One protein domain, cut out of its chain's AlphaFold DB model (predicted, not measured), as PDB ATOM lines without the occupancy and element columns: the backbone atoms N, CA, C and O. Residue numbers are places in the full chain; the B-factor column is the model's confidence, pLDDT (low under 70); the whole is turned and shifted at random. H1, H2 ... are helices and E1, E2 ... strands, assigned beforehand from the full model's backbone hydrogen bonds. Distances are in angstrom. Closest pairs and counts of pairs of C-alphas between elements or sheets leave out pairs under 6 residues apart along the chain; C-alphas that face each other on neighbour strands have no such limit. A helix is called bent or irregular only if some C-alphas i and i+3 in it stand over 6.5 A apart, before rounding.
ATOM      1  N   ASN A  39     232.924 370.006 174.214       94.81
ATOM      2  CA  ASN A  39     232.878 368.691 173.558       94.81
ATOM      3  C   ASN A  39     233.796 367.654 174.222       94.81
ATOM      4  O   ASN A  39     233.539 366.458 174.147       94.81
ATOM      5  N   ALA A  40     234.875 368.090 174.874       94.62
ATOM      6  CA  ALA A  40     235.742 367.220 175.659       94.62
ATOM      7  C   ALA A  40     236.071 367.881 176.997       94.62
ATOM      8  O   ALA A  40     236.641 368.975 177.036       94.62
ATOM      9  N   ALA A  41     235.738 367.209 178.096       94.69
ATOM     10  CA  ALA A  41     235.985 367.714 179.440       94.69
ATOM     11  C   ALA A  41     236.537 366.626 180.362       94.69
ATOM     12  O   ALA A  41     236.149 365.461 180.291       94.69
ATOM     13  N   VAL A  42     237.440 367.031 181.255       96.25
ATOM     14  CA  VAL A  42     237.980 366.176 182.312       96.25
ATOM     15  C   VAL A  42     237.874 366.926 183.632       96.25
ATOM     16  O   VAL A  42     238.339 368.063 183.737       96.25
ATOM     17  N   GLY A  43     237.267 366.294 184.626       95.69
ATOM     18  CA  GLY A  43     237.120 366.840 185.970       95.69
ATOM     19  C   GLY A  43     237.324 365.776 187.033       95.69
ATOM     20  O   GLY A  43     237.667 364.634 186.720       95.69
ATOM     21  N   TYR A  44     237.100 366.159 188.281       95.56
ATOM     22  CA  TYR A  44     237.072 365.239 189.412       95.56
ATOM     23  C   TYR A  44     235.883 365.523 190.326       95.56
ATOM     24  O   TYR A  44     235.309 366.610 190.273       95.56
ATOM     25  N   ILE A  45     235.509 364.552 191.147       95.44
ATOM     26  CA  ILE A  45     234.514 364.693 192.213       95.44
ATOM     27  C   ILE A  45     235.113 364.184 193.521       95.44
ATOM     28  O   ILE A  45     235.885 363.234 193.500       95.44
ATOM     29  N   GLU A  46     234.763 364.815 194.642       91.94
ATOM     30  CA  GLU A  46     235.224 364.397 195.979       91.94
ATOM     31  C   GLU A  46     234.166 363.573 196.724       91.94
ATOM     32  O   GLU A  46     234.493 362.629 197.434       91.94
ATOM     33  N   ASP A  47     232.884 363.910 196.555       89.94
ATOM     34  CA  ASP A  47     231.779 363.218 197.223       89.94
ATOM     35  C   ASP A  47     231.289 362.038 196.370       89.94
ATOM     36  O   ASP A  47     230.476 362.195 195.452       89.94
ATOM     37  N   HIS A  48     231.849 360.853 196.622       91.81
ATOM     38  CA  HIS A  48     231.472 359.608 195.953       91.81
ATOM     39  C   HIS A  48     231.754 358.364 196.811       91.81
ATOM     40  O   HIS A  48     232.598 358.395 197.704       91.81
ATOM     41  N   PRO A  49     231.113 357.222 196.499       90.75
ATOM     42  CA  PRO A  49     231.364 355.953 197.184       90.75
ATOM     43  C   PRO A  49     232.468 355.083 196.543       90.75
ATOM     44  O   PRO A  49     232.666 353.954 196.980       90.75
ATOM     45  N   HIS A  50     233.120 355.556 195.476       93.38
ATOM     46  CA  HIS A  50     234.106 354.801 194.677       93.38
ATOM     47  C   HIS A  50     235.560 354.978 195.143       93.38
ATOM     48  O   HIS A  50     235.832 355.837 195.980       93.38
ATOM     49  N   ASP A  51     236.484 354.185 194.592       92.81
ATOM     50  CA  ASP A  51     237.906 354.265 194.934       92.81
ATOM     51  C   ASP A  51     238.583 355.451 194.226       92.81
ATOM     52  O   ASP A  51     238.223 355.842 193.112       92.81
ATOM     53  N   THR A  52     239.610 356.028 194.854       91.81
ATOM     54  CA  THR A  52     240.372 357.126 194.247       91.81
ATOM     55  C   THR A  52     240.979 356.695 192.912       91.81
ATOM     56  O   THR A  52     241.667 355.677 192.794       91.81
ATOM     57  N   GLY A  53     240.765 357.518 191.890       88.25
ATOM     58  CA  GLY A  53     241.213 357.270 190.526       88.25
ATOM     59  C   GLY A  53     240.261 356.419 189.684       88.25
ATOM     60  O   GLY A  53     240.600 356.158 188.526       88.25
ATOM     61  N   ASP A  54     239.114 356.004 190.222       93.75
ATOM     62  CA  ASP A  54     237.986 355.503 189.432       93.75
ATOM     63  C   ASP A  54     237.425 356.598 188.514       93.75
ATOM     64  O   ASP A  54     237.667 357.790 188.717       93.75
ATOM     65  N   VAL A  55     236.682 356.215 187.470       95.25
ATOM     66  CA  VAL A  55     236.225 357.163 186.444       95.25
ATOM     67  C   VAL A  55     234.773 356.941 186.033       95.25
ATOM     68  O   VAL A  55     234.359 355.839 185.680       95.25
ATOM     69  N   PHE A  56     234.008 358.030 186.018       95.88
ATOM     70  CA  PHE A  56     232.741 358.114 185.302       95.88
ATOM     71  C   PHE A  56     233.006 358.568 183.867       95.88
ATOM     72  O   PHE A  56     233.726 359.544 183.636       95.88
ATOM     73  N   LEU A  57     232.378 357.897 182.904       96.81
ATOM     74  CA  LEU A  57     232.449 358.246 181.488       96.81
ATOM     75  C   LEU A  57     231.062 358.648 180.993       96.81
ATOM     76  O   LEU A  57     230.153 357.823 180.974       96.81
ATOM     77  N   GLN A  58     230.915 359.901 180.573       96.44
ATOM     78  CA  GLN A  58     229.678 360.456 180.030       96.44
ATOM     79  C   GLN A  58     229.839 360.755 178.540       96.44
ATOM     80  O   GLN A  58     230.830 361.365 178.137       96.44
ATOM     81  N   LEU A  59     228.859 360.352 177.735       96.88
ATOM     82  CA  LEU A  59     228.722 360.719 176.329       96.88
ATOM     83  C   LEU A  59     227.365 361.389 176.136       96.88
ATOM     84  O   LEU A  59     226.338 360.852 176.560       96.88
ATOM     85  N   GLN A  60     227.355 362.516 175.440       95.12
ATOM     86  CA  GLN A  60     226.133 363.155 174.978       95.12
ATOM     87  C   GLN A  60     226.050 363.042 173.465       95.12
ATOM     88  O   GLN A  60     227.016 363.306 172.753       95.12
ATOM     89  N   PHE A  61     224.880 362.653 172.979       95.31
ATOM     90  CA  PHE A  61     224.589 362.569 171.562       95.31
ATOM     91  C   PHE A  61     223.578 363.636 171.179       95.31
ATOM     92  O   PHE A  61     222.643 363.915 171.937       95.31
ATOM     93  N   THR A  62     223.744 364.176 169.976       94.00
ATOM     94  CA  THR A  62     222.797 365.104 169.369       94.00
ATOM     95  C   THR A  62     222.125 364.480 168.152       94.00
ATOM     96  O   THR A  62     222.766 363.766 167.372       94.00
ATOM     97  N   ALA A  63     220.823 364.711 167.996       93.75
ATOM     98  CA  ALA A  63     220.102 364.353 166.783       93.75
ATOM     99  C   ALA A  63     220.265 365.482 165.763       93.75
ATOM    100  O   ALA A  63     219.835 366.608 165.999       93.75
ATOM    101  N   SER A  64     220.859 365.164 164.618       91.94
ATOM    102  CA  SER A  64     221.001 366.082 163.493       91.94
ATOM    103  C   SER A  64     220.037 365.677 162.387       91.94
ATOM    104  O   SER A  64     220.117 364.563 161.871       91.94
ATOM    105  N   CYS A  65     219.136 366.578 162.008       93.56
ATOM    106  CA  CYS A  65     218.204 366.380 160.903       93.56
ATOM    107  C   CYS A  65     218.393 367.521 159.889       93.56
ATOM    108  O   CYS A  65     218.097 368.674 160.217       93.56
ATOM    109  N   PRO A  66     218.907 367.244 158.677       89.62
ATOM    110  CA  PRO A  66     219.094 368.267 157.656       89.62
ATOM    111  C   PRO A  66     217.737 368.650 157.047       89.62
ATOM    112  O   PRO A  66     217.304 368.091 156.046       89.62
ATOM    113  N   ALA A  67     217.055 369.619 157.655       93.25
ATOM    114  CA  ALA A  67     215.728 370.055 157.228       93.25
ATOM    115  C   ALA A  67     215.613 371.586 157.197       93.25
ATOM    116  O   ALA A  67     216.201 372.273 158.037       93.25
ATOM    117  N   PRO A  68     214.816 372.163 156.277       93.44
ATOM    118  CA  PRO A  68     214.468 373.576 156.348       93.44
ATOM    119  C   PRO A  68     213.821 373.921 157.697       93.44
ATOM    120  O   PRO A  68     212.886 373.244 158.126       93.44
ATOM    121  N   ARG A  69     214.239 375.033 158.325       89.38
ATOM    122  CA  ARG A  69     213.679 375.512 159.610       89.38
ATOM    123  C   ARG A  69     212.148 375.631 159.600       89.38
ATOM    124  O   ARG A  69     211.508 375.436 160.629       89.38
ATOM    125  N   ALA A  70     211.560 375.902 158.432       92.88
ATOM    126  CA  ALA A  70     210.113 375.974 158.240       92.88
ATOM    127  C   ALA A  70     209.370 374.672 158.607       92.88
ATOM    128  O   ALA A  70     208.214 374.751 159.003       92.88
ATOM    129  N   LEU A  71     210.022 373.505 158.522       94.31
ATOM    130  CA  LEU A  71     209.425 372.208 158.871       94.31
ATOM    131  C   LEU A  71     209.395 371.934 160.383       94.31
ATOM    132  O   LEU A  71     208.699 371.021 160.820       94.31
ATOM    133  N   GLN A  72     210.136 372.709 161.188       92.81
ATOM    134  CA  GLN A  72     210.147 372.625 162.657       92.81
ATOM    135  C   GLN A  72     210.351 371.197 163.208       92.81
ATOM    136  O   GLN A  72     209.715 370.807 164.191       92.81
ATOM    137  N   VAL A  73     211.230 370.407 162.581       94.81
ATOM    138  CA  VAL A  73     211.435 368.982 162.914       94.81
ATOM    139  C   VAL A  73     211.820 368.766 164.384       94.81
ATOM    140  O   VAL A  73     211.400 367.783 164.996       94.81
ATOM    141  N   GLU A  74     212.525 369.729 164.983       91.81
ATOM    142  CA  GLU A  74     212.950 369.727 166.391       91.81
ATOM    143  C   GLU A  74     211.794 369.548 167.392       91.81
ATOM    144  O   GLU A  74     211.997 369.061 168.502       91.81
ATOM    145  N   ARG A  75     210.554 369.870 166.993       92.69
ATOM    146  CA  ARG A  75     209.349 369.623 167.806       92.69
ATOM    147  C   ARG A  75     209.089 368.138 168.055       92.69
ATOM    148  O   ARG A  75     208.474 367.784 169.060       92.69
ATOM    149  N   TYR A  76     209.515 367.283 167.131       95.25
ATOM    150  CA  TYR A  76     209.294 365.837 167.172       95.25
ATOM    151  C   TYR A  76     210.581 365.073 167.480       95.25
ATOM    152  O   TYR A  76     210.533 364.057 168.178       95.25
ATOM    153  N   LEU A  77     211.718 365.595 167.009       93.88
ATOM    154  CA  LEU A  77     213.058 365.073 167.253       93.88
ATOM    155  C   LEU A  77     213.949 366.166 167.876       93.88
ATOM    156  O   LEU A  77     214.669 366.848 167.150       93.88
ATOM    157  N   PRO A  78     213.892 366.364 169.207       88.75
ATOM    158  CA  PRO A  78     214.722 367.354 169.885       88.75
ATOM    159  C   PRO A  78     216.223 367.070 169.703       88.75
ATOM    160  O   PRO A  78     216.610 365.897 169.689       88.75
ATOM    161  N   PRO A  79     217.078 368.109 169.642       85.50
ATOM    162  CA  PRO A  79     218.512 367.940 169.414       85.50
ATOM    163  C   PRO A  79     219.204 367.209 170.567       85.50
ATOM    164  O   PRO A  79     220.082 366.397 170.313       85.50
ATOM    165  N   ASN A  80     218.787 367.403 171.828       83.88
ATOM    166  CA  ASN A  80     219.312 366.630 172.962       83.88
ATOM    167  C   ASN A  80     218.781 365.189 172.926       83.88
ATOM    168  O   ASN A  80     217.772 364.854 173.550       83.88
ATOM    169  N   ALA A  81     219.455 364.360 172.138       86.38
ATOM    170  CA  ALA A  81     218.980 363.045 171.768       86.38
ATOM    171  C   ALA A  81     219.113 362.038 172.905       86.38
ATOM    172  O   ALA A  81     218.176 361.285 173.186       86.38
ATOM    173  N   MET A  82     220.300 361.979 173.507       92.88
ATOM    174  CA  MET A  82     220.615 360.936 174.465       92.88
ATOM    175  C   MET A  82     221.861 361.258 175.280       92.88
ATOM    176  O   MET A  82     222.863 361.739 174.756       92.88
ATOM    177  N   HIS A  83     221.815 360.891 176.555       94.81
ATOM    178  CA  HIS A  83     222.949 360.952 177.466       94.81
ATOM    179  C   HIS A  83     223.262 359.549 177.986       94.81
ATOM    180  O   HIS A  83     222.382 358.878 178.528       94.81
ATOM    181  N   LEU A  84     224.501 359.095 177.838       96.12
ATOM    182  CA  LEU A  84     224.973 357.822 178.376       96.12
ATOM    183  C   LEU A  84     226.033 358.089 179.433       96.12
ATOM    184  O   LEU A  84     226.981 358.818 179.169       96.12
ATOM    185  N   MET A  85     225.907 357.464 180.601       96.44
ATOM    186  CA  MET A  85     226.940 357.495 181.632       96.44
ATOM    187  C   MET A  85     227.283 356.079 182.071       96.44
ATOM    188  O   MET A  85     226.409 355.333 182.500       96.44
ATOM    189  N   MET A  86     228.558 355.722 181.986       96.44
ATOM    190  CA  MET A  86     229.105 354.535 182.629       96.44
ATOM    191  C   MET A  86     229.680 354.937 183.984       96.44
ATOM    192  O   MET A  86     230.496 355.857 184.065       96.44
ATOM    193  N   THR A  87     229.234 354.256 185.032       94.75
ATOM    194  CA  THR A  87     229.765 354.400 186.392       94.75
ATOM    195  C   THR A  87     231.040 353.565 186.576       94.75
ATOM    196  O   THR A  87     231.251 352.613 185.815       94.75
ATOM    197  N   PRO A  88     231.860 353.845 187.605       93.62
ATOM    198  CA  PRO A  88     233.019 353.015 187.938       93.62
ATOM    199  C   PRO A  88     232.704 351.532 188.163       93.62
ATOM    200  O   PRO A  88     233.506 350.667 187.822       93.62
ATOM    201  N   THR A  89     231.513 351.216 188.679       92.25
ATOM    202  CA  THR A  89     231.056 349.837 188.929       92.25
ATOM    203  C   THR A  89     230.626 349.100 187.659       92.25
ATOM    204  O   THR A  89     230.351 347.903 187.708       92.25
ATOM    205  N   GLY A  90     230.583 349.783 186.510       91.75
ATOM    206  CA  GLY A  90     230.156 349.211 185.232       91.75
ATOM    207  C   GLY A  90     228.652 349.322 184.960       91.75
ATOM    208  O   GLY A  90     228.170 348.760 183.971       91.75
ATOM    209  N   ASP A  91     227.910 350.057 185.794       94.06
ATOM    210  CA  ASP A  91     226.492 350.328 185.571       94.06
ATOM    211  C   ASP A  91     226.305 351.431 184.528       94.06
ATOM    212  O   ASP A  91     226.915 352.502 184.617       94.06
ATOM    213  N   LEU A  92     225.414 351.182 183.566       95.62
ATOM    214  CA  LEU A  92     225.015 352.150 182.550       95.62
ATOM    215  C   LEU A  92     223.772 352.925 182.999       95.62
ATOM    216  O   LEU A  92     222.720 352.334 183.238       95.62
ATOM    217  N   LYS A  93     223.874 354.251 183.015       95.25
ATOM    218  CA  LYS A  93     222.759 355.188 183.180       95.25
ATOM    219  C   LYS A  93     222.416 355.817 181.834       95.25
ATOM    220  O   LYS A  93     223.313 356.211 181.084       95.25
ATOM    221  N   VAL A  94     221.125 355.901 181.517       94.62
ATOM    222  CA  VAL A  94     220.631 356.363 180.212       94.62
ATOM    223  C   VAL A  94     219.655 357.509 180.425       94.62
ATOM    224  O   VAL A  94     218.649 357.343 181.100       94.62
ATOM    225  N   ASN A  95     219.935 358.655 179.810       92.38
ATOM    226  CA  ASN A  95     219.148 359.887 179.915       92.38
ATOM    227  C   ASN A  95     218.983 360.404 181.353       92.38
ATOM    228  O   ASN A  95     218.031 361.114 181.660       92.38
ATOM    229  N   GLU A  96     219.959 360.094 182.206       90.62
ATOM    230  CA  GLU A  96     220.074 360.577 183.583       90.62
ATOM    231  C   GLU A  96     221.366 361.408 183.715       90.62
ATOM    232  O   GLU A  96     222.372 360.917 184.231       90.62
ATOM    233  N   PRO A  97     221.406 362.649 183.192       80.12
ATOM    234  CA  PRO A  97     222.603 363.493 183.269       80.12
ATOM    235  C   PRO A  97     222.987 363.853 184.712       80.12
ATOM    236  O   PRO A  97     224.161 364.070 185.005       80.12
ATOM    237  N   GLU A  98     222.014 363.847 185.621       84.69
ATOM    238  CA  GLU A  98     222.182 364.118 187.053       84.69
ATOM    239  C   GLU A  98     222.632 362.888 187.859       84.69
ATOM    240  O   GLU A  98     222.793 362.979 189.069       84.69
ATOM    241  N   ALA A  99     222.867 361.733 187.222       87.62
ATOM    242  CA  ALA A  99     223.318 360.527 187.927       87.62
ATOM    243  C   ALA A  99     224.753 360.629 188.483       87.62
ATOM    244  O   ALA A  99     225.203 359.732 189.194       87.62
ATOM    245  N   LEU A 100     225.480 361.702 188.157       90.50
ATOM    246  CA  LEU A 100     226.759 362.008 188.783       90.50
ATOM    247  C   LEU A 100     226.489 362.503 190.218       90.50
ATOM    248  O   LEU A 100     225.737 363.462 190.375       90.50
ATOM    249  N   PRO A 101     227.098 361.905 191.258       86.56
ATOM    250  CA  PRO A 101     226.725 362.165 192.654       86.56
ATOM    251  C   PRO A 101     227.063 363.581 193.149       86.56
ATOM    252  O   PRO A 101     226.586 363.988 194.203       86.56
ATOM    253  N   GLY A 102     227.841 364.356 192.390       86.38
ATOM    254  CA  GLY A 102     228.206 365.721 192.746       86.38
ATOM    255  C   GLY A 102     228.638 366.558 191.546       86.38
ATOM    256  O   GLY A 102     228.697 366.094 190.405       86.38
ATOM    257  N   PHE A 103     228.960 367.823 191.814       88.44
ATOM    258  CA  PHE A 103     229.472 368.733 190.796       88.44
ATOM    259  C   PHE A 103     230.923 368.401 190.457       88.44
ATOM    260  O   PHE A 103     231.795 368.427 191.323       88.44
ATOM    261  N   ALA A 104     231.185 368.139 189.176       92.69
ATOM    262  CA  ALA A 104     232.543 367.945 188.695       92.69
ATOM    263  C   ALA A 104     233.356 369.241 188.845       92.69
ATOM    264  O   ALA A 104     233.009 370.286 188.290       92.69
ATOM    265  N   LEU A 105     234.462 369.146 189.572       94.25
ATOM    266  CA  LEU A 105     235.425 370.214 189.773       94.25
ATOM    267  C   LEU A 105     236.488 370.198 188.662       94.25
ATOM    268  O   LEU A 105     236.850 369.134 188.141       94.25
ATOM    269  N   PRO A 106     237.011 371.372 188.269       94.38
ATOM    270  CA  PRO A 106     237.983 371.468 187.192       94.38
ATOM    271  C   PRO A 106     239.359 370.954 187.625       94.38
ATOM    272  O   PRO A 106     239.842 371.250 188.717       94.38
ATOM    273  N   LEU A 107     240.045 370.261 186.715       93.56
ATOM    274  CA  LEU A 107     241.444 369.868 186.882       93.56
ATOM    275  C   LEU A 107     242.385 370.790 186.108       93.56
ATOM    276  O   LEU A 107     242.069 371.296 185.030       93.56
ATOM    277  N   LYS A 108     243.615 370.946 186.618       95.00
ATOM    278  CA  LYS A 108     244.701 371.530 185.821       95.00
ATOM    279  C   LYS A 108     244.967 370.627 184.616       95.00
ATOM    280  O   LYS A 108     245.059 369.409 184.756       95.00
ATOM    281  N   ARG A 109     245.184 371.229 183.442       93.88
ATOM    282  CA  ARG A 109     245.378 370.506 182.170       93.88
ATOM    283  C   ARG A 109     246.447 369.408 182.238       93.88
ATOM    284  O   ARG A 109     246.250 368.344 181.666       93.88
ATOM    285  N   ALA A 110     247.561 369.656 182.930       95.50
ATOM    286  CA  ALA A 110     248.631 368.669 183.091       95.50
ATOM    287  C   ALA A 110     248.174 367.438 183.894       95.50
ATOM    288  O   ALA A 110     248.417 366.311 183.472       95.50
ATOM    289  N   THR A 111     247.458 367.655 185.001       94.69
ATOM    290  CA  THR A 111     246.891 366.589 185.840       94.69
ATOM    291  C   THR A 111     245.845 365.785 185.077       94.69
ATOM    292  O   THR A 111     245.919 364.562 185.051       94.69
ATOM    293  N   ALA A 112     244.925 366.468 184.388       94.31
ATOM    294  CA  ALA A 112     243.924 365.819 183.547       94.31
ATOM    295  C   ALA A 112     244.576 364.919 182.487       94.31
ATOM    296  O   ALA A 112     244.170 363.773 182.321       94.31
ATOM    297  N   ARG A 113     245.624 365.409 181.808       95.38
ATOM    298  CA  ARG A 113     246.339 364.620 180.798       95.38
ATOM    299  C   ARG A 113     246.980 363.369 181.400       95.38
ATOM    300  O   ARG A 113     246.805 362.296 180.840       95.38
ATOM    301  N   GLY A 114     247.661 363.500 182.540       95.31
ATOM    302  CA  GLY A 114     248.297 362.365 183.216       95.31
ATOM    303  C   GLY A 114     247.300 361.280 183.634       95.31
ATOM    304  O   GLY A 114     247.545 360.104 183.383       95.31
ATOM    305  N   LEU A 115     246.148 361.668 184.194       94.44
ATOM    306  CA  LEU A 115     245.094 360.724 184.587       94.44
ATOM    307  C   LEU A 115     244.496 359.989 183.381       94.44
ATOM    308  O   LEU A 115     244.331 358.768 183.410       94.44
ATOM    309  N   VAL A 116     244.210 360.717 182.297       95.19
ATOM    310  CA  VAL A 116     243.690 360.119 181.060       95.19
ATOM    311  C   VAL A 116     244.712 359.168 180.437       95.19
ATOM    312  O   VAL A 116     244.336 358.073 180.036       95.19
ATOM    313  N   GLU A 117     245.993 359.546 180.381       95.69
ATOM    314  CA  GLU A 117     247.070 358.689 179.868       95.69
ATOM    315  C   GLU A 117     247.211 357.405 180.702       95.69
ATOM    316  O   GLU A 117     247.305 356.315 180.137       95.69
ATOM    317  N   GLN A 118     247.146 357.511 182.033       94.44
ATOM    318  CA  GLN A 118     247.250 356.370 182.947       94.44
ATOM    319  C   GLN A 118     246.099 355.368 182.780       94.44
ATOM    320  O   GLN A 118     246.319 354.163 182.882       94.44
ATOM    321  N   ARG A 119     244.877 355.848 182.517       92.56
ATOM    322  CA  ARG A 119     243.662 355.019 182.404       92.56
ATOM    323  C   ARG A 119     243.214 354.771 180.961       92.56
ATOM    324  O   ARG A 119     242.148 354.203 180.734       92.56
ATOM    325  N   ALA A 120     244.011 355.162 179.966       93.69
ATOM    326  CA  ALA A 120     243.622 355.101 178.556       93.69
ATOM    327  C   ALA A 120     243.201 353.691 178.105       93.69
ATOM    328  O   ALA A 120     242.228 353.552 177.366       93.69
ATOM    329  N   GLN A 121     243.901 352.652 178.580       93.69
ATOM    330  CA  GLN A 121     243.608 351.255 178.238       93.69
ATOM    331  C   GLN A 121     242.243 350.780 178.760       93.69
ATOM    332  O   GLN A 121     241.627 349.914 178.144       93.69
ATOM    333  N   GLU A 122     241.753 351.361 179.857       91.31
ATOM    334  CA  GLU A 122     240.442 351.057 180.441       91.31
ATOM    335  C   GLU A 122     239.335 351.906 179.793       91.31
ATOM    336  O   GLU A 122     238.259 351.403 179.468       91.31
ATOM    337  N   ILE A 123     239.613 353.191 179.545       94.06
ATOM    338  CA  ILE A 123     238.631 354.158 179.036       94.06
ATOM    339  C   ILE A 123     238.317 353.928 177.555       94.06
ATOM    340  O   ILE A 123     237.151 353.994 177.164       94.06
ATOM    341  N   GLN A 124     239.324 353.661 176.714       95.25
ATOM    342  CA  GLN A 124     239.123 353.539 175.264       95.25
ATOM    343  C   GLN A 124     238.092 352.457 174.892       95.25
ATOM    344  O   GLN A 124     237.153 352.779 174.162       95.25
ATOM    345  N   PRO A 125     238.169 351.210 175.404       95.12
ATOM    346  CA  PRO A 125     237.160 350.192 175.112       95.12
ATOM    347  C   PRO A 125     235.745 350.587 175.554       95.12
ATOM    348  O   PRO A 125     234.776 350.296 174.848       95.12
ATOM    349  N   LEU A 126     235.615 351.260 176.703       94.25
ATOM    350  CA  LEU A 126     234.326 351.732 177.209       94.25
ATOM    351  C   LEU A 126     233.743 352.830 176.318       94.25
ATOM    352  O   LEU A 126     232.558 352.773 175.994       94.25
ATOM    353  N   LEU A 127     234.573 353.771 175.860       95.81
ATOM    354  CA  LEU A 127     234.174 354.815 174.918       95.81
ATOM    355  C   LEU A 127     233.616 354.207 173.627       95.81
ATOM    356  O   LEU A 127     232.477 354.501 173.267       95.81
ATOM    357  N   TYR A 128     234.350 353.283 172.997       96.00
ATOM    358  CA  TYR A 128     233.889 352.596 171.783       96.00
ATOM    359  C   TYR A 128     232.594 351.808 172.004       96.00
ATOM    360  O   TYR A 128     231.711 351.782 171.141       96.00
ATOM    361  N   LYS A 129     232.457 351.156 173.166       95.31
ATOM    362  CA  LYS A 129     231.234 350.437 173.531       95.31
ATOM    363  C   LYS A 129     230.045 351.396 173.613       95.31
ATOM    364  O   LYS A 129     229.016 351.113 173.005       95.31
ATOM    365  N   LEU A 130     230.176 352.505 174.341       95.62
ATOM    366  CA  LEU A 130     229.098 353.483 174.513       95.62
ATOM    367  C   LEU A 130     228.742 354.183 173.199       95.62
ATOM    368  O   LEU A 130     227.560 354.342 172.905       95.62
ATOM    369  N   GLU A 131     229.735 354.524 172.380       95.25
ATOM    370  CA  GLU A 131     229.529 355.093 171.046       95.25
ATOM    371  C   GLU A 131     228.685 354.159 170.168       95.25
ATOM    372  O   GLU A 131     227.650 354.560 169.632       95.25
ATOM    373  N   LYS A 132     229.053 352.873 170.104       94.88
ATOM    374  CA  LYS A 132     228.300 351.862 169.351       94.88
ATOM    375  C   LYS A 132     226.887 351.657 169.899       94.88
ATOM    376  O   LYS A 132     225.942 351.504 169.125       94.88
ATOM    377  N   MET A 133     226.736 351.632 171.225       93.62
ATOM    378  CA  MET A 133     225.423 351.522 171.870       93.62
ATOM    379  C   MET A 133     224.532 352.711 171.527       93.62
ATOM    380  O   MET A 133     223.342 352.518 171.276       93.62
ATOM    381  N   GLY A 134     225.109 353.912 171.491       92.06
ATOM    382  CA  GLY A 134     224.379 355.116 171.149       92.06
ATOM    383  C   GLY A 134     223.949 355.148 169.691       92.06
ATOM    384  O   GLY A 134     222.763 355.312 169.417       92.06
ATOM    385  N   ALA A 135     224.867 354.864 168.763       89.38
ATOM    386  CA  ALA A 135     224.565 354.781 167.334       89.38
ATOM    387  C   ALA A 135     223.420 353.794 167.022       89.38
ATOM    388  O   ALA A 135     222.599 354.043 166.138       89.38
ATOM    389  N   ALA A 136     223.300 352.704 167.789       92.31
ATOM    390  CA  ALA A 136     222.224 351.725 167.636       92.31
ATOM    391  C   ALA A 136     220.824 352.244 168.043       92.31
ATOM    392  O   ALA A 136     219.826 351.605 167.708       92.31
ATOM    393  N   GLN A 137     220.714 353.381 168.744       91.69
ATOM    394  CA  GLN A 137     219.422 353.946 169.166       91.69
ATOM    395  C   GLN A 137     218.726 354.785 168.091       91.69
ATOM    396  O   GLN A 137     217.521 355.024 168.213       91.69
ATOM    397  N   LEU A 138     219.431 355.186 167.026       92.31
ATOM    398  CA  LEU A 138     218.898 356.086 166.000       92.31
ATOM    399  C   LEU A 138     217.557 355.597 165.430       92.31
ATOM    400  O   LEU A 138     216.583 356.344 165.424       92.31
ATOM    401  N   GLY A 139     217.452 354.322 165.041       93.00
ATOM    402  CA  GLY A 139     216.210 353.778 164.472       93.00
ATOM    403  C   GLY A 139     215.018 353.820 165.441       93.00
ATOM    404  O   GLY A 139     213.881 354.096 165.050       93.00
ATOM    405  N   LYS A 140     215.265 353.611 166.742       93.75
ATOM    406  CA  LYS A 140     214.223 353.723 167.772       93.75
ATOM    407  C   LYS A 140     213.807 355.181 167.974       93.75
ATOM    408  O   LYS A 140     212.622 355.463 168.118       93.75
ATOM    409  N   MET A 141     214.758 356.107 167.952       93.25
ATOM    410  CA  MET A 141     214.479 357.538 168.060       93.25
ATOM    411  C   MET A 141     213.673 358.064 166.871       93.25
ATOM    412  O   MET A 141     212.648 358.711 167.076       93.25
ATOM    413  N   VAL A 142     214.089 357.720 165.649       95.56
ATOM    414  CA  VAL A 142     213.393 358.062 164.401       95.56
ATOM    415  C   VAL A 142     211.958 357.541 164.433       95.56
ATOM    416  O   VAL A 142     211.026 358.306 164.205       95.56
ATOM    417  N   SER A 143     211.737 356.276 164.811       96.62
ATOM    418  CA  SER A 143     210.374 355.721 164.871       96.62
ATOM    419  C   SER A 143     209.482 356.421 165.905       96.62
ATOM    420  O   SER A 143     208.317 356.705 165.622       96.62
ATOM    421  N   VAL A 144     210.019 356.771 167.080       95.81
ATOM    422  CA  VAL A 144     209.284 357.548 168.093       95.81
ATOM    423  C   VAL A 144     208.964 358.960 167.594       95.81
ATOM    424  O   VAL A 144     207.841 359.426 167.800       95.81
ATOM    425  N   ALA A 145     209.912 359.634 166.941       96.38
ATOM    426  CA  ALA A 145     209.714 360.972 166.390       96.38
ATOM    427  C   ALA A 145     208.657 360.979 165.276       96.38
ATOM    428  O   ALA A 145     207.757 361.818 165.300       96.38
ATOM    429  N   LYS A 146     208.696 360.001 164.361       97.75
ATOM    430  CA  LYS A 146     207.685 359.846 163.305       97.75
ATOM    431  C   LYS A 146     206.297 359.637 163.876       97.75
ATOM    432  O   LYS A 146     205.387 360.351 163.483       97.75
ATOM    433  N   ARG A 147     206.144 358.748 164.862       98.06
ATOM    434  CA  ARG A 147     204.846 358.531 165.514       98.06
ATOM    435  C   ARG A 147     204.297 359.821 166.134       98.06
ATOM    436  O   ARG A 147     203.138 360.150 165.920       98.06
ATOM    437  N   LYS A 148     205.133 360.583 166.853       97.50
ATOM    438  CA  LYS A 148     204.731 361.885 167.420       97.50
ATOM    439  C   LYS A 148     204.306 362.882 166.339       97.50
ATOM    440  O   LYS A 148     203.334 363.608 166.527       97.50
ATOM    441  N   ALA A 149     205.042 362.935 165.228       97.69
ATOM    442  CA  ALA A 149     204.707 363.793 164.097       97.69
ATOM    443  C   ALA A 149     203.382 363.364 163.451       97.69
ATOM    444  O   ALA A 149     202.501 364.197 163.257       97.69
ATOM    445  N   GLU A 150     203.208 362.073 163.175       97.88
ATOM    446  CA  GLU A 150     201.981 361.503 162.613       97.88
ATOM    447  C   GLU A 150     200.762 361.822 163.476       97.88
ATOM    448  O   GLU A 150     199.781 362.341 162.947       97.88
ATOM    449  N   GLU A 151     200.836 361.587 164.788       98.00
ATOM    450  CA  GLU A 151     199.766 361.909 165.740       98.00
ATOM    451  C   GLU A 151     199.411 363.406 165.691       98.00
ATOM    452  O   GLU A 151     198.257 363.768 165.455       98.00
ATOM    453  N   ALA A 152     200.408 364.291 165.799       97.62
ATOM    454  CA  ALA A 152     200.188 365.737 165.793       97.62
ATOM    455  C   ALA A 152     199.583 366.254 164.474       97.62
ATOM    456  O   ALA A 152     198.695 367.117 164.476       97.62
ATOM    457  N   TYR A 153     200.052 365.744 163.333       97.69
ATOM    458  CA  TYR A 153     199.516 366.126 162.028       97.69
ATOM    459  C   TYR A 153     198.132 365.536 161.783       97.69
ATOM    460  O   TYR A 153     197.287 366.217 161.201       97.69
ATOM    461  N   GLN A 154     197.866 364.314 162.245       97.31
ATOM    462  CA  GLN A 154     196.554 363.696 162.119       97.31
ATOM    463  C   GLN A 154     195.498 364.485 162.901       97.31
ATOM    464  O   GLN A 154     194.440 364.794 162.347       97.31
ATOM    465  N   ASP A 155     195.815 364.909 164.127       97.25
ATOM    466  CA  ASP A 155     194.949 365.773 164.934       97.25
ATOM    467  C   ASP A 155     194.698 367.124 164.249       97.25
ATOM    468  O   ASP A 155     193.561 367.602 164.164       97.25
ATOM    469  N   ARG A 156     195.754 367.737 163.695       95.88
ATOM    470  CA  ARG A 156     195.655 369.005 162.957       95.88
ATOM    471  C   ARG A 156     194.772 368.873 161.715       95.88
ATOM    472  O   ARG A 156     193.928 369.740 161.481       95.88
ATOM    473  N   ILE A 157     194.937 367.804 160.935       96.06
ATOM    474  CA  ILE A 157     194.139 367.521 159.734       96.06
ATOM    475  C   ILE A 157     192.676 367.273 160.111       96.06
ATOM    476  O   ILE A 157     191.788 367.846 159.482       96.06
ATOM    477  N   ALA A 158     192.410 366.471 161.146       95.62
ATOM    478  CA  ALA A 158     191.053 366.187 161.611       95.62
ATOM    479  C   ALA A 158     190.337 367.465 162.071       95.62
ATOM    480  O   ALA A 158     189.209 367.741 161.651       95.62
ATOM    481  N   ARG A 159     191.023 368.301 162.861       95.19
ATOM    482  CA  ARG A 159     190.507 369.600 163.301       95.19
ATOM    483  C   ARG A 159     190.210 370.525 162.120       95.19
ATOM    484  O   ARG A 159     189.134 371.119 162.076       95.19
ATOM    485  N   LEU A 160     191.135 370.658 161.168       94.88
ATOM    486  CA  LEU A 160     190.926 371.492 159.978       94.88
ATOM    487  C   LEU A 160     189.771 370.976 159.114       94.88
ATOM    488  O   LEU A 160     188.964 371.775 158.648       94.88
ATOM    489  N   GLY A 161     189.654 369.657 158.954       93.31
ATOM    490  CA  GLY A 161     188.557 369.028 158.224       93.31
ATOM    491  C   GLY A 161     187.198 369.302 158.863       93.31
ATOM    492  O   GLY A 161     186.256 369.649 158.159       93.31
ATOM    493  N   SER A 162     187.106 369.220 160.193       93.25
ATOM    494  CA  SER A 162     185.885 369.568 160.930       93.25
ATOM    495  C   SER A 162     185.522 371.047 160.773       93.25
ATOM    496  O   SER A 162     184.370 371.373 160.494       93.25
ATOM    497  N   LEU A 163     186.499 371.954 160.873       93.75
ATOM    498  CA  LEU A 163     186.248 373.385 160.697       93.75
ATOM    499  C   LEU A 163     185.817 373.732 159.263       93.75
ATOM    500  O   LEU A 163     184.967 374.603 159.082       93.75
ATOM    501  N   ALA A 164     186.355 373.042 158.253       92.62
ATOM    502  CA  ALA A 164     186.009 373.268 156.850       92.62
ATOM    503  C   ALA A 164     184.534 372.968 156.534       92.62
ATOM    504  O   ALA A 164     183.963 373.591 155.644       92.62
ATOM    505  N   GLN A 165     183.885 372.073 157.291       90.88
ATOM    506  CA  GLN A 165     182.455 371.774 157.124       90.88
ATOM    507  C   GLN A 165     181.557 372.978 157.442       90.88
ATOM    508  O   GLN A 165     180.461 373.089 156.896       90.88
ATOM    509  N   HIS A 166     182.019 373.879 158.313       91.62
ATOM    510  CA  HIS A 166     181.240 375.021 158.795       91.62
ATOM    511  C   HIS A 166     181.832 376.379 158.400       91.62
ATOM    512  O   HIS A 166     181.232 377.413 158.690       91.62
ATOM    513  N   ASN A 167     182.997 376.406 157.743       89.19
ATOM    514  CA  ASN A 167     183.700 377.636 157.394       89.19
ATOM    515  C   ASN A 167     184.275 377.578 155.972       89.19
ATOM    516  O   ASN A 167     185.331 376.992 155.737       89.19
ATOM    517  N   ALA A 168     183.614 378.272 155.041       85.25
ATOM    518  CA  ALA A 168     184.011 378.349 153.633       85.25
ATOM    519  C   ALA A 168     185.375 379.031 153.393       85.25
ATOM    520  O   ALA A 168     185.935 378.900 152.306       85.25
ATOM    521  N   ASN A 169     185.942 379.721 154.393       90.62
ATOM    522  CA  ASN A 169     187.289 380.295 154.295       90.62
ATOM    523  C   ASN A 169     188.399 379.232 154.387       90.62
ATOM    524  O   ASN A 169     189.556 379.532 154.091       90.62
ATOM    525  N   ILE A 170     188.078 378.001 154.800       89.19
ATOM    526  CA  ILE A 170     189.039 376.898 154.861       89.19
ATOM    527  C   ILE A 170     188.948 376.116 153.555       89.19
ATOM    528  O   ILE A 170     188.058 375.293 153.351       89.19
ATOM    529  N   SER A 171     189.884 376.399 152.653       88.81
ATOM    530  CA  SER A 171     189.925 375.760 151.342       88.81
ATOM    531  C   SER A 171     190.484 374.329 151.416       88.81
ATOM    532  O   SER A 171     191.328 374.032 152.269       88.81
ATOM    533  N   PRO A 172     190.109 373.443 150.474       87.94
ATOM    534  CA  PRO A 172     190.725 372.119 150.341       87.94
ATOM    535  C   PRO A 172     192.252 372.174 150.173       87.94
ATOM    536  O   PRO A 172     192.960 371.301 150.668       87.94
ATOM    537  N   ALA A 173     192.769 373.236 149.543       92.19
ATOM    538  CA  ALA A 173     194.204 373.457 149.383       92.19
ATOM    539  C   ALA A 173     194.934 373.595 150.731       92.19
ATOM    540  O   ALA A 173     196.072 373.165 150.855       92.19
ATOM    541  N   MET A 174     194.285 374.136 151.767       93.00
ATOM    542  CA  MET A 174     194.890 374.236 153.098       93.00
ATOM    543  C   MET A 174     195.095 372.858 153.740       93.00
ATOM    544  O   MET A 174     196.134 372.618 154.351       93.00
ATOM    545  N   LEU A 175     194.128 371.947 153.589       92.94
ATOM    546  CA  LEU A 175     194.259 370.563 154.061       92.94
ATOM    547  C   LEU A 175     195.374 369.827 153.321       92.94
ATOM    548  O   LEU A 175     196.136 369.092 153.945       92.94
ATOM    549  N   GLU A 176     195.474 370.044 152.013       94.94
ATOM    550  CA  GLU A 176     196.523 369.451 151.190       94.94
ATOM    551  C   GLU A 176     197.912 369.976 151.576       94.94
ATOM    552  O   GLU A 176     198.826 369.185 151.787       94.94
ATOM    553  N   ASN A 177     198.053 371.283 151.814       95.38
ATOM    554  CA  ASN A 177     199.307 371.867 152.294       95.38
ATOM    555  C   ASN A 177     199.769 371.240 153.619       95.38
ATOM    556  O   ASN A 177     200.952 370.964 153.785       95.38
ATOM    557  N   VAL A 178     198.850 370.970 154.554       95.88
ATOM    558  CA  VAL A 178     199.197 370.322 155.834       95.88
ATOM    559  C   VAL A 178     199.600 368.856 155.641       95.88
ATOM    560  O   VAL A 178     200.470 368.365 156.358       95.88
ATOM    561  N   ARG A 179     199.008 368.147 154.672       96.31
ATOM    562  CA  ARG A 179     199.423 366.778 154.315       96.31
ATOM    563  C   ARG A 179     200.825 366.765 153.712       96.31
ATOM    564  O   ARG A 179     201.642 365.951 154.121       96.31
ATOM    565  N   GLN A 180     201.115 367.704 152.817       96.81
ATOM    566  CA  GLN A 180     202.447 367.862 152.231       96.81
ATOM    567  C   GLN A 180     203.490 368.248 153.286       96.81
ATOM    568  O   GLN A 180     204.585 367.695 153.291       96.81
ATOM    569  N   GLU A 181     203.141 369.141 154.219       96.69
ATOM    570  CA  GLU A 181     203.994 369.507 155.358       96.69
ATOM    571  C   GLU A 181     204.309 368.281 156.229       96.69
ATOM    572  O   GLU A 181     205.472 368.043 156.556       96.69
ATOM    573  N   ARG A 182     203.297 367.456 156.547       97.50
ATOM    574  CA  ARG A 182     203.485 366.183 157.258       97.50
ATOM    575  C   ARG A 182     204.462 365.280 156.513       97.50
ATOM    576  O   ARG A 182     205.409 364.792 157.120       97.50
ATOM    577  N   ASP A 183     204.233 365.049 155.225       97.69
ATOM    578  CA  ASP A 183     205.035 364.108 154.440       97.69
ATOM    579  C   ASP A 183     206.493 364.583 154.329       97.69
ATOM    580  O   ASP A 183     207.415 363.785 154.495       97.69
ATOM    581  N   ALA A 184     206.709 365.892 154.167       97.50
ATOM    582  CA  ALA A 184     208.037 366.498 154.192       97.50
ATOM    583  C   ALA A 184     208.729 366.345 155.558       97.50
ATOM    584  O   ALA A 184     209.915 366.023 155.609       97.50
ATOM    585  N   VAL A 185     208.005 366.530 156.669       97.75
ATOM    586  CA  VAL A 185     208.544 366.303 158.021       97.75
ATOM    587  C   VAL A 185     208.928 364.840 158.225       97.75
ATOM    588  O   VAL A 185     210.003 364.565 158.748       97.75
ATOM    589  N   LEU A 186     208.078 363.896 157.817       97.62
ATOM    590  CA  LEU A 186     208.359 362.469 157.984       97.62
ATOM    591  C   LEU A 186     209.572 362.029 157.162       97.62
ATOM    592  O   LEU A 186     210.408 361.298 157.690       97.62
ATOM    593  N   ALA A 187     209.695 362.518 155.926       97.12
ATOM    594  CA  ALA A 187     210.862 362.273 155.084       97.12
ATOM    595  C   ALA A 187     212.141 362.864 155.698       97.12
ATOM    596  O   ALA A 187     213.154 362.180 155.784       97.12
ATOM    597  N   ALA A 188     212.086 364.099 156.207       96.81
ATOM    598  CA  ALA A 188     213.227 364.720 156.873       96.81
ATOM    599  C   ALA A 188     213.662 363.944 158.130       96.81
ATOM    600  O   ALA A 188     214.854 363.742 158.360       96.81
ATOM    601  N   ILE A 189     212.706 363.462 158.933       96.81
ATOM    602  CA  ILE A 189     213.007 362.647 160.119       96.81
ATOM    603  C   ILE A 189     213.714 361.339 159.726       96.81
ATOM    604  O   ILE A 189     214.616 360.919 160.451       96.81
ATOM    605  N   ASP A 190     213.373 360.720 158.591       95.56
ATOM    606  CA  ASP A 190     214.047 359.505 158.104       95.56
ATOM    607  C   ASP A 190     215.531 359.736 157.763       95.56
ATOM    608  O   ASP A 190     216.342 358.821 157.902       95.56
ATOM    609  N   GLU A 191     215.908 360.958 157.379       95.25
ATOM    610  CA  GLU A 191     217.295 361.343 157.071       95.25
ATOM    611  C   GLU A 191     218.114 361.745 158.311       95.25
ATOM    612  O   GLU A 191     219.274 362.154 158.202       95.25
ATOM    613  N   SER A 192     217.527 361.637 159.507       94.94
ATOM    614  CA  SER A 192     218.191 362.037 160.747       94.94
ATOM    615  C   SER A 192     219.399 361.162 161.063       94.94
ATOM    616  O   SER A 192     219.411 359.952 160.840       94.94
ATOM    617  N   GLN A 193     220.401 361.778 161.675       93.75
ATOM    618  CA  GLN A 193     221.615 361.132 162.146       93.75
ATOM    619  C   GLN A 193     221.795 361.385 163.638       93.75
ATOM    620  O   GLN A 193     221.334 362.390 164.179       93.75
ATOM    621  N   LEU A 194     222.498 360.469 164.297       93.75
ATOM    622  CA  LEU A 194     222.921 360.642 165.677       93.75
ATOM    623  C   LEU A 194     224.424 360.907 165.691       93.75
ATOM    624  O   LEU A 194     225.198 360.085 165.203       93.75
ATOM    625  N   LEU A 195     224.824 362.045 166.246       93.31
ATOM    626  CA  LEU A 195     226.219 362.463 166.336       93.31
ATOM    627  C   LEU A 195     226.669 362.431 167.795       93.31
ATOM    628  O   LEU A 195     225.905 362.804 168.684       93.31
ATOM    629  N   LEU A 196     227.905 361.995 168.042       94.75
ATOM    630  CA  LEU A 196     228.546 362.171 169.341       94.75
ATOM    631  C   LEU A 196     228.927 363.646 169.489       94.75
ATOM    632  O   LEU A 196     229.787 364.138 168.762       94.75
ATOM    633  N   ASP A 197     228.262 364.338 170.405       94.12
ATOM    634  CA  ASP A 197     228.429 365.771 170.631       94.12
ATOM    635  C   ASP A 197     229.553 366.039 171.636       94.12
ATOM    636  O   ASP A 197     230.504 366.773 171.346       94.12
ATOM    637  N   SER A 198     229.488 365.380 172.796       95.12
ATOM    638  CA  SER A 198     230.476 365.579 173.850       95.12
ATOM    639  C   SER A 198     230.829 364.316 174.629       95.12
ATOM    640  O   SER A 198     230.049 363.369 174.742       95.12
ATOM    641  N   VAL A 199     232.045 364.328 175.173       96.19
ATOM    642  CA  VAL A 199     232.611 363.312 176.056       96.19
ATOM    643  C   VAL A 199     233.115 363.992 177.323       96.19
ATOM    644  O   VAL A 199     233.889 364.953 177.271       96.19
ATOM    645  N   ARG A 200     232.731 363.461 178.482       95.88
ATOM    646  CA  ARG A 200     233.247 363.907 179.776       95.88
ATOM    647  C   ARG A 200     233.783 362.733 180.580       95.88
ATOM    648  O   ARG A 200     233.109 361.721 180.749       95.88
ATOM    649  N   LEU A 201     234.993 362.908 181.099       96.81
ATOM    650  CA  LEU A 201     235.612 362.021 182.076       96.81
ATOM    651  C   LEU A 201     235.589 362.706 183.438       96.81
ATOM    652  O   LEU A 201     236.037 363.847 183.566       96.81
ATOM    653  N   VAL A 202     235.077 362.023 184.453       96.69
ATOM    654  CA  VAL A 202     235.059 362.544 185.821       96.69
ATOM    655  C   VAL A 202     235.742 361.537 186.729       96.69
ATOM    656  O   VAL A 202     235.226 360.442 186.938       96.69
ATOM    657  N   PHE A 203     236.922 361.901 187.224       96.12
ATOM    658  CA  PHE A 203     237.713 361.060 188.113       96.12
ATOM    659  C   PHE A 203     237.233 361.170 189.563       96.12
ATOM    660  O   PHE A 203     236.794 362.224 190.014       96.12
ATOM    661  N   CYS A 204     237.340 360.071 190.286       95.00
ATOM    662  CA  CYS A 204     237.081 359.980 191.713       95.00
ATOM    663  C   CYS A 204     238.330 360.454 192.473       95.00
ATOM    664  O   CYS A 204     239.435 359.985 192.176       95.00
ATOM    665  N   GLY A 205     238.158 361.459 193.333       89.50
ATOM    666  CA  GLY A 205     239.215 362.137 194.090       89.50
ATOM    667  C   GLY A 205     239.814 361.321 195.224       89.50
ATOM    668  O   GLY A 205     239.304 360.226 195.550       89.50
TER     669      GLY A 205
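What this domain is: This is residues 39 to 205 of the 205 residues of the protein "RapA_C domain-containing protein" of Bacterioplanes sanyensis (UniProt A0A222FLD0). A long rod: one end is a twisted five-stranded sheet with the sharply bent helix H1 over one face, and the other end is a long helical hairpin, H2 and H3, which carries the rod on beyond the sheet. The arm H1b follows the strands, while H1a turns across them at the end far from the hairpin. The 167 printed residues include three named helices and five named strands in the order E1 E2 E3 E4 H1 H2 H3 E5; the sheet order is E1 E5 E2 E3 E4, mixed, and the class is mixed, helices and strands. The whole is loose, with a radius of gyration of the C-alphas of 22.3 A and spans of 72 by 26 by 26 A.

How they stand to each other: In the sheet, E5, residues 193 to 204, is antiparallel to E2, residues 55 to 64, with N 58 and O 200 2.9 A apart. On the other side of E5, edge strand E1, residues 40 to 45, is parallel to it, with N 43 and O 201 at 2.9 A. E2, E3, residues 80 to 86, and edge strand E4, residues 92 to 94, form a meander, each strand the antiparallel neighbour of the one before; N 59 and O 84 are 2.8 A apart, and N 93 and O 85 2.8 A. H1, residues 109 to 135, was assigned as one helix by its hydrogen bonds but is bent: C-alphas 118 and 121 are 7.8 A apart, and its arms H1a and H1b are about perpendicular at 88 degrees. Both arms are on the same face of the sheet. H1b has a height over the sheet of 8.9 A and runs along the strands, only just, at 28 degrees to E2 on the local plane; their closest C-alphas, of Phe 61 and Gly 134, are 7.5 A apart. H1a, at a height of 9.8 A, runs across the strands, at 82 degrees to E5 on the local plane. H2, residues 138 to 164, and H3, residues 172 to 190, form a helical hairpin: they touch, with the closest C-alphas, of Lys 146 and Leu 186, 6.0 A apart, and have a shallow tilt of 5 degrees, opposite ways. H2 is on the sheet, on the same face as H1b, through residues 138 to 142; H3 is not on it. Every O i to N i+4 pair is within hydrogen-bond range in H1a, H2 and H3, and 9 of 11 in H1b.

Where its parts are: E5 is 33.4 A long and E2 28.9 A; E1 is 16.8 A, E3 18.3 A and E4 6.5 A. E1 begins at C-alpha 40 (235.742, 367.220, 175.659), and E5 ends at C-alpha 204 (237.081, 359.980, 191.713). H1a, residues 109 to 118, is 14.3 A long, and H1b, residues 121 to 135, 22.2 A. H2 is 38.2 A, ending at C-alpha 164 (186.009, 373.268, 156.850), and H3 is 27.6 A.

The domain as a whole: The two C-alphas farthest apart, of Gln 118 and Ala 168, are 73.1 A apart. The printed part has no cut and ends at the chain's last residue, 205. The long links are E2 to E3, with 15 residues, and E4 to H1, with 14. Mean pLDDT of the printed part is 93.8, and no printed residue is under 70.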